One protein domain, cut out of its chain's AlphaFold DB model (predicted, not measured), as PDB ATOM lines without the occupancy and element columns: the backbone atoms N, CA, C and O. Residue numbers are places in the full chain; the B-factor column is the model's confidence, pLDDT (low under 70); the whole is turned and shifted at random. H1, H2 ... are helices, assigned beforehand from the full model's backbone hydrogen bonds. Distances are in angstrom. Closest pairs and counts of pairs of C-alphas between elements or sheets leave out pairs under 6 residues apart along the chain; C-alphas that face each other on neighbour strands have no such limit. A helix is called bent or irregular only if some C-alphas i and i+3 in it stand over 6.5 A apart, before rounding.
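Overview. This is residues 89 to 153 of the 153 residues of the protein "RxLR effector protein" of Phytophthora megakarya (UniProt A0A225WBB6). A long helix, H3, is sharply bent into two arms that meet at a corner; the short helices H1 and H2 sit beside its first arm, H3a, while the far part of the second arm and the tail, residues 141 to 153, stick out alone. The printed part has 65 residues with three named helices, in the order H1, H2, H3, and no named strand: all helix. It is loose, with a radius of gyration of the C-alphas of 13.8 A, and elongated, spanning 44 by 26 by 16 A.

Arrangement. Start at H3, residues 115 to 149, assigned as one helix by its hydrogen bonds but bent: C-alphas 130 and 133 are 9.5 A apart. Its arms, H3a at 115 to 130 and H3b at 133 to 149, stand at a steep tilt of 57 degrees, opposite ways. They only just touch, with 3 pairs of C-alphas within 8 A, the closest being Tyr 128 and Leu 136 at 6.1 A. H2, residues 101 to 111, touches H3a at its residues 118 to 122 alone; the closest C-alphas, of Ile 108 and Arg 118, are 5.9 A apart. H1, residues 89 to 96, is close to H3a but not clearly touching, with C-alphas Phe 93 and Trp 125 closest at 6.8 A. H2 and H3b are apart. In H1, H2, H3a and H3b every O i to N i+4 pair is within hydrogen-bond range.

Along the chain. Find C-alpha 115 at (145.017, 136.092, 104.828); from there H3a runs 22.9 A to C-alpha 130. H3b covers 24.6 A, ending at C-alpha 149, (129.744, 137.556, 79.330). H2 measures 15.2 A, and H1 runs 10.7 A from C-alpha 89 at (133.591, 124.473, 101.464).

Size, cuts and confidence. The C-alphas farthest apart, of Thr 100 and Met 153, are 45.2 A apart. The printed part has no cut, and both links are tight. Look for pLDDT under 70 at residue 111, residues 115 to 117 and residues 143 to 153.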
ATOM      1  N   ILE A  89     133.862 123.307 100.610       79.38
ATOM      2  CA  ILE A  89     133.591 124.473 101.464       79.38
ATOM      3  C   ILE A  89     132.243 124.322 102.178       79.38
ATOM      4  O   ILE A  89     132.164 124.573 103.377       79.38
ATOM      5  N   MET A  90     131.204 123.840 101.490       82.75
ATOM      6  CA  MET A  90     129.913 123.558 102.128       82.75
ATOM      7  C   MET A  90     130.048 122.489 103.215       82.75
ATOM      8  O   MET A  90     129.473 122.636 104.289       82.75
ATOM      9  N   GLY A  91     130.873 121.459 103.000       79.75
ATOM     10  CA  GLY A  91     131.201 120.476 104.035       79.75
ATOM     11  C   GLY A  91     131.784 121.112 105.304       79.75
ATOM     12  O   GLY A  91     131.372 120.771 106.414       79.75
ATOM     13  N   TRP A  92     132.693 122.080 105.152       80.31
ATOM     14  CA  TRP A  92     133.217 122.857 106.279       80.31
ATOM     15  C   TRP A  92     132.128 123.681 106.960       80.31
ATOM     16  O   TRP A  92     131.987 123.607 108.178       80.31
ATOM     17  N   PHE A  93     131.309 124.393 106.192       84.94
ATOM     18  CA  PHE A  93     130.248 125.242 106.733       84.94
ATOM     19  C   PHE A  93     129.208 124.433 107.517       84.94
ATOM     20  O   PHE A  93     128.817 124.814 108.620       84.94
ATOM     21  N   HIS A  94     128.823 123.260 107.014       83.19
ATOM     22  CA  HIS A  94     127.953 122.339 107.745       83.19
ATOM     23  C   HIS A  94     128.573 121.900 109.076       83.19
ATOM     24  O   HIS A  94     127.874 121.877 110.087       83.19
ATOM     25  N   SER A  95     129.884 121.628 109.107       80.62
ATOM     26  CA  SER A  95     130.599 121.264 110.342       80.62
ATOM     27  C   SER A  95     130.735 122.403 111.359       80.62
ATOM     28  O   SER A  95     130.940 122.144 112.544       80.62
ATOM     29  N   TRP A  96     130.616 123.655 110.914       82.50
ATOM     30  CA  TRP A  96     130.736 124.845 111.760       82.50
ATOM     31  C   TRP A  96     129.388 125.338 112.282       82.50
ATOM     32  O   TRP A  96     129.321 126.280 113.070       82.50
ATOM     33  N   LYS A  97     128.282 124.719 111.858       77.38
ATOM     34  CA  LYS A  97     126.944 125.111 112.290       77.38
ATOM     35  C   LYS A  97     126.804 124.945 113.807       77.38
ATOM     36  O   LYS A  97     126.960 123.849 114.337       77.38
ATOM     37  N   GLY A  98     126.472 126.039 114.489       73.94
ATOM     38  CA  GLY A  98     126.352 126.084 115.950       73.94
ATOM     39  C   GLY A  98     127.658 126.392 116.689       73.94
ATOM     40  O   GLY A  98     127.632 126.466 117.914       73.94
ATOM     41  N   GLN A  99     128.772 126.596 115.978       80.44
ATOM     42  CA  GLN A  99     129.988 127.158 116.562       80.44
ATOM     43  C   GLN A  99     129.826 128.655 116.832       80.44
ATOM     44  O   GLN A  99     129.063 129.356 116.163       80.44
ATOM     45  N   THR A 100     130.578 129.144 117.812       79.00
ATOM     46  CA  THR A 100     130.698 130.577 118.097       79.00
ATOM     47  C   THR A 100     131.548 131.283 117.044       79.00
ATOM     48  O   THR A 100     132.337 130.663 116.328       79.00
ATOM     49  N   ASP A 101     131.428 132.606 116.967       78.12
ATOM     50  CA  ASP A 101     132.152 133.394 115.973       78.12
ATOM     51  C   ASP A 101     133.685 133.245 116.064       78.12
ATOM     52  O   ASP A 101     134.380 133.108 115.049       78.12
ATOM     53  N   ASP A 102     134.203 133.163 117.291       78.81
ATOM     54  CA  ASP A 102     135.621 132.934 117.579       78.81
ATOM     55  C   ASP A 102     136.093 131.546 117.123       78.81
ATOM     56  O   ASP A 102     137.218 131.379 116.644       78.81
ATOM     57  N   GLU A 103     135.247 130.527 117.273       78.25
ATOM     58  CA  GLU A 103     135.536 129.158 116.838       78.25
ATOM     59  C   GLU A 103     135.529 129.041 115.317       78.25
ATOM     60  O   GLU A 103     136.410 128.388 114.749       78.25
ATOM     61  N   VAL A 104     134.606 129.732 114.645       79.19
ATOM     62  CA  VAL A 104     134.586 129.820 113.182       79.19
ATOM     63  C   VAL A 104     135.839 130.534 112.684       79.19
ATOM     64  O   VAL A 104     136.510 130.038 111.781       79.19
ATOM     65  N   THR A 105     136.222 131.651 113.305       80.50
ATOM     66  CA  THR A 105     137.442 132.390 112.945       80.50
ATOM     67  C   THR A 105     138.686 131.509 113.081       80.50
ATOM     68  O   THR A 105     139.514 131.445 112.168       80.50
ATOM     69  N   LYS A 106     138.796 130.742 114.173       80.94
ATOM     70  CA  LYS A 106     139.876 129.758 114.355       80.94
ATOM     71  C   LYS A 106     139.833 128.652 113.300       80.94
ATOM     72  O   LYS A 106     140.880 128.279 112.773       80.94
ATOM     73  N   SER A 107     138.645 128.157 112.960       78.56
ATOM     74  CA  SER A 107     138.457 127.112 111.949       78.56
ATOM     75  C   SER A 107     138.840 127.590 110.545       78.56
ATOM     76  O   SER A 107     139.525 126.870 109.820       78.56
ATOM     77  N   ILE A 108     138.509 128.834 110.187       75.38
ATOM     78  CA  ILE A 108     138.942 129.485 108.942       75.38
ATOM     79  C   ILE A 108     140.467 129.634 108.918       75.38
ATOM     80  O   ILE A 108     141.108 129.293 107.923       75.38
ATOM     81  N   HIS A 109     141.065 130.087 110.022       79.06
ATOM     82  CA  HIS A 109     142.520 130.192 110.158       79.06
ATOM     83  C   HIS A 109     143.238 128.842 110.040       79.06
ATOM     84  O   HIS A 109     144.354 128.793 109.523       79.06
ATOM     85  N   ALA A 110     142.617 127.755 110.503       75.31
ATOM     86  CA  ALA A 110     143.159 126.405 110.386       75.31
ATOM     87  C   ALA A 110     142.997 125.828 108.970       75.31
ATOM     88  O   ALA A 110     143.893 125.143 108.479       75.31
ATOM     89  N   ALA A 111     141.877 126.116 108.303       69.62
ATOM     90  CA  ALA A 111     141.597 125.646 106.948       69.62
ATOM     91  C   ALA A 111     142.442 126.367 105.887       69.62
ATOM     92  O   ALA A 111     142.750 125.797 104.838       69.62
ATOM     93  N   VAL A 112     142.805 127.629 106.141       70.56
ATOM     94  CA  VAL A 112     143.414 128.508 105.146       70.56
ATOM     95  C   VAL A 112     144.552 129.333 105.743       70.56
ATOM     96  O   VAL A 112     144.370 130.131 106.659       70.56
ATOM     97  N   THR A 113     145.738 129.211 105.148       70.62
ATOM     98  CA  THR A 113     146.952 129.909 105.606       70.62
ATOM     99  C   THR A 113     147.066 131.345 105.092       70.62
ATOM    100  O   THR A 113     147.609 132.209 105.779       70.62
ATOM    101  N   LYS A 114     146.556 131.629 103.887       74.06
ATOM    102  CA  LYS A 114     146.631 132.958 103.263       74.06
ATOM    103  C   LYS A 114     145.549 133.890 103.804       74.06
ATOM    104  O   LYS A 114     144.372 133.569 103.675       74.06
ATOM    105  N   SER A 115     145.937 135.072 104.291       67.75
ATOM    106  CA  SER A 115     145.017 136.092 104.828       67.75
ATOM    107  C   SER A 115     143.851 136.399 103.892       67.75
ATOM    108  O   SER A 115     142.709 136.185 104.268       67.75
ATOM    109  N   LYS A 116     144.146 136.744 102.635       67.31
ATOM    110  CA  LYS A 116     143.128 137.050 101.621       67.31
ATOM    111  C   LYS A 116     142.104 135.927 101.434       67.31
ATOM    112  O   LYS A 116     140.927 136.181 101.230       67.31
ATOM    113  N   ASN A 117     142.542 134.673 101.520       67.31
ATOM    114  CA  ASN A 117     141.655 133.522 101.374       67.31
ATOM    115  C   ASN A 117     140.815 133.278 102.640       67.31
ATOM    116  O   ASN A 117     139.721 132.732 102.531       67.31
ATOM    117  N   ARG A 118     141.305 133.683 103.822       75.69
ATOM    118  CA  ARG A 118     140.524 133.660 105.067       75.69
ATOM    119  C   ARG A 118     139.376 134.658 104.997       75.69
ATOM    120  O   ARG A 118     138.255 134.278 105.308       75.69
ATOM    121  N   ASP A 119     139.643 135.868 104.510       73.50
ATOM    122  CA  ASP A 119     138.627 136.917 104.366       73.50
ATOM    123  C   ASP A 119     137.528 136.483 103.384       73.50
ATOM    124  O   ASP A 119     136.344 136.604 103.672       73.50
ATOM    125  N   ILE A 120     137.909 135.860 102.263       70.94
ATOM    126  CA  ILE A 120     136.959 135.290 101.295       70.94
ATOM    127  C   ILE A 120     136.090 134.205 101.938       70.94
ATOM    128  O   ILE A 120     134.871 134.205 101.774       70.94
ATOM    129  N   LEU A 121     136.713 133.265 102.656       76.56
ATOM    130  CA  LEU A 121     135.996 132.162 103.292       76.56
ATOM    131  C   LEU A 121     135.053 132.671 104.389       76.56
ATOM    132  O   LEU A 121     133.971 132.116 104.567       76.56
ATOM    133  N   ARG A 122     135.448 133.747 105.074       81.94
ATOM    134  CA  ARG A 122     134.632 134.444 106.062       81.94
ATOM    135  C   ARG A 122     133.410 135.099 105.422       81.94
ATOM    136  O   ARG A 122     132.301 134.809 105.843       81.94
ATOM    137  N   THR A 123     133.586 135.856 104.342       77.88
ATOM    138  CA  THR A 123     132.457 136.448 103.607       77.88
ATOM    139  C   THR A 123     131.507 135.368 103.078       77.88
ATOM    140  O   THR A 123     130.291 135.498 103.192       77.88
ATOM    141  N   MET A 124     132.032 134.257 102.543       75.75
ATOM    142  CA  MET A 124     131.200 133.122 102.118       75.75
ATOM    143  C   MET A 124     130.411 132.497 103.271       75.75
ATOM    144  O   MET A 124     129.270 132.085 103.069       75.75
ATOM    145  N   TRP A 125     131.010 132.414 104.458       81.94
ATOM    146  CA  TRP A 125     130.345 131.922 105.658       81.94
ATOM    147  C   TRP A 125     129.214 132.852 106.104       81.94
ATOM    148  O   TRP A 125     128.113 132.377 106.378       81.94
ATOM    149  N   ASP A 126     129.448 134.162 106.109       82.69
ATOM    150  CA  ASP A 126     128.439 135.153 106.493       82.69
ATOM    151  C   ASP A 126     127.237 135.111 105.534       82.69
ATOM    152  O   ASP A 126     126.082 135.090 105.962       82.69
ATOM    153  N   MET A 127     127.497 134.978 104.229       76.12
ATOM    154  CA  MET A 127     126.449 134.782 103.221       76.12
ATOM    155  C   MET A 127     125.720 133.445 103.393       76.12
ATOM    156  O   MET A 127     124.500 133.382 103.275       76.12
ATOM    157  N   TYR A 128     126.439 132.367 103.716       81.38
ATOM    158  CA  TYR A 128     125.823 131.077 104.026       81.38
ATOM    159  C   TYR A 128     124.885 131.163 105.241       81.38
ATOM    160  O   TYR A 128     123.819 130.553 105.226       81.38
ATOM    161  N   GLN A 129     125.243 131.937 106.269       81.50
ATOM    162  CA  GLN A 129     124.389 132.168 107.437       81.50
ATOM    163  C   GLN A 129     123.143 132.997 107.098       81.50
ATOM    164  O   GLN A 129     122.057 132.677 107.578       81.50
ATOM    165  N   LYS A 130     123.287 134.037 106.266       78.56
ATOM    166  CA  LYS A 130     122.196 134.946 105.878       78.56
ATOM    167  C   LYS A 130     121.199 134.296 104.914       78.56
ATOM    168  O   LYS A 130     119.993 134.351 105.131       78.56
ATOM    169  N   ASP A 131     121.711 133.671 103.859       74.94
ATOM    170  CA  ASP A 131     120.941 133.275 102.676       74.94
ATOM    171  C   ASP A 131     120.821 131.750 102.503       74.94
ATOM    172  O   ASP A 131     119.982 131.252 101.745       74.94
ATOM    173  N   GLY A 132     121.647 130.983 103.216       75.81
ATOM    174  CA  GLY A 132     121.711 129.531 103.100       75.81
ATOM    175  C   GLY A 132     122.418 129.042 101.832       75.81
ATOM    176  O   GLY A 132     122.642 129.763 100.860       75.81
ATOM    177  N   GLU A 133     122.746 127.748 101.820       79.38
ATOM    178  CA  GLU A 133     123.515 127.097 100.748       79.38
ATOM    179  C   GLU A 133     122.925 127.302  99.345       79.38
ATOM    180  O   GLU A 133     123.653 127.574  98.391       79.38
ATOM    181  N   LYS A 134     121.597 127.173  99.209       75.31
ATOM    182  CA  LYS A 134     120.926 127.235  97.902       75.31
ATOM    183  C   LYS A 134     121.071 128.607  97.250       75.31
ATOM    184  O   LYS A 134     121.387 128.676  96.063       75.31
ATOM    185  N   LYS A 135     120.844 129.677  98.016       74.38
ATOM    186  CA  LYS A 135     120.918 131.048  97.509       74.38
ATOM    187  C   LYS A 135     122.380 131.452  97.301       74.38
ATOM    188  O   LYS A 135     122.690 131.945  96.226       74.38
ATOM    189  N   LEU A 136     123.298 131.064  98.194       77.75
ATOM    190  CA  LEU A 136     124.743 131.240  97.981       77.75
ATOM    191  C   LEU A 136     125.228 130.597  96.668       77.75
ATOM    192  O   LEU A 136     125.932 131.236  95.884       77.75
ATOM    193  N   ARG A 137     124.838 129.343  96.394       75.81
ATOM    194  CA  ARG A 137     125.194 128.659  95.140       75.81
ATOM    195  C   ARG A 137     124.622 129.389  93.927       75.81
ATOM    196  O   ARG A 137     125.334 129.567  92.943       75.81
ATOM    197  N   ALA A 138     123.357 129.803  93.989       75.00
ATOM    198  CA  ALA A 138     122.708 130.526  92.901       75.00
ATOM    199  C   ALA A 138     123.440 131.839  92.581       75.00
ATOM    200  O   ALA A 138     123.777 132.064  91.419       75.00
ATOM    201  N   THR A 139     123.782 132.634  93.601       71.06
ATOM    202  CA  THR A 139     124.505 133.899  93.423       71.06
ATOM    203  C   THR A 139     125.888 133.672  92.820       71.06
ATOM    204  O   THR A 139     126.267 134.348  91.868       71.06
ATOM    205  N   LEU A 140     126.641 132.669  93.288       71.44
ATOM    206  CA  LEU A 140     127.961 132.368  92.723       71.44
ATOM    207  C   LEU A 140     127.886 131.887  91.264       71.44
ATOM    208  O   LEU A 140     128.713 132.280  90.437       71.44
ATOM    209  N   VAL A 141     126.886 131.070  90.918       72.19
ATOM    210  CA  VAL A 141     126.649 130.630  89.533       72.19
ATOM    211  C   VAL A 141     126.261 131.815  88.649       72.19
ATOM    212  O   VAL A 141     126.780 131.939  87.537       72.19
ATOM    213  N   GLU A 142     125.390 132.702  89.120       72.69
ATOM    214  CA  GLU A 142     124.974 133.898  88.389       72.69
ATOM    215  C   GLU A 142     126.151 134.845  88.132       72.69
ATOM    216  O   GLU A 142     126.411 135.220  86.983       72.69
ATOM    217  N   GLN A 143     126.942 135.143  89.166       66.94
ATOM    218  CA  GLN A 143     128.145 135.964  89.037       66.94
ATOM    219  C   GLN A 143     129.175 135.317  88.094       66.94
ATOM    220  O   GLN A 143     129.841 136.003  87.312       66.94
ATOM    221  N   SER A 144     129.254 133.981  88.054       64.81
ATOM    222  CA  SER A 144     130.115 133.270  87.101       64.81
ATOM    223  C   SER A 144     129.763 133.507  85.635       64.81
ATOM    224  O   SER A 144     130.677 133.595  84.798       64.81
ATOM    225  N   LYS A 145     128.464 133.643  85.343       66.38
ATOM    226  CA  LYS A 145     127.922 133.939  84.015       66.38
ATOM    227  C   LYS A 145     128.145 135.409  83.666       66.38
ATOM    228  O   LYS A 145     128.749 135.674  82.629       66.38
ATOM    229  N   LYS A 146     127.817 136.336  84.581       65.31
ATOM    230  CA  LYS A 146     128.067 137.786  84.430       65.31
ATOM    231  C   LYS A 146     129.536 138.072  84.063       65.31
ATOM    232  O   LYS A 146     129.812 138.781  83.098       65.31
ATOM    233  N   VAL A 147     130.495 137.437  84.747       62.91
ATOM    234  CA  VAL A 147     131.939 137.586  84.452       62.91
ATOM    235  C   VAL A 147     132.350 136.978  83.100       62.91
ATOM    236  O   VAL A 147     133.260 137.488  82.448       62.91
ATOM    237  N   LYS A 148     131.722 135.877  82.670       60.66
ATOM    238  CA  LYS A 148     132.008 135.241  81.370       60.66
ATOM    239  C   LYS A 148     131.527 136.114  80.210       60.66
ATOM    240  O   LYS A 148     132.237 136.231  79.214       60.66
ATOM    241  N   ASP A 149     130.363 136.732  80.365       59.31
ATOM    242  CA  ASP A 149     129.744 137.556  79.330       59.31
ATOM    243  C   ASP A 149     130.346 138.970  79.278       59.31
ATOM    244  O   ASP A 149     130.574 139.489  78.190       59.31
ATOM    245  N   GLY A 150     130.748 139.546  80.418       52.75
ATOM    246  CA  GLY A 150     131.457 140.834  80.469       52.75
ATOM    247  C   GLY A 150     132.874 140.821  79.874       52.75
ATOM    248  O   GLY A 150     133.456 141.877  79.659       52.75
ATOM    249  N   ARG A 151     133.442 139.642  79.581       45.28
ATOM    250  CA  ARG A 151     134.749 139.484  78.914       45.28
ATOM    251  C   ARG A 151     134.645 139.318  77.393       45.28
ATOM    252  O   ARG A 151     135.657 139.067  76.744       45.28
ATOM    253  N   ARG A 152     133.429 139.361  76.836       41.94
ATOM    254  CA  ARG A 152     133.159 139.248  75.392       41.94
ATOM    255  C   ARG A 152     133.013 140.601  74.683       41.94
ATOM    256  O   ARG A 152     132.597 140.606  73.527       41.94
ATOM    257  N   MET A 153     133.350 141.705  75.348       34.66
ATOM    258  CA  MET A 153     133.482 143.024  74.723       34.66
ATOM    259  C   MET A 153     134.949 143.352  74.485       34.66
ATOM    260  O   MET A 153     135.751 143.111  75.417       34.66
TER     261      MET A 153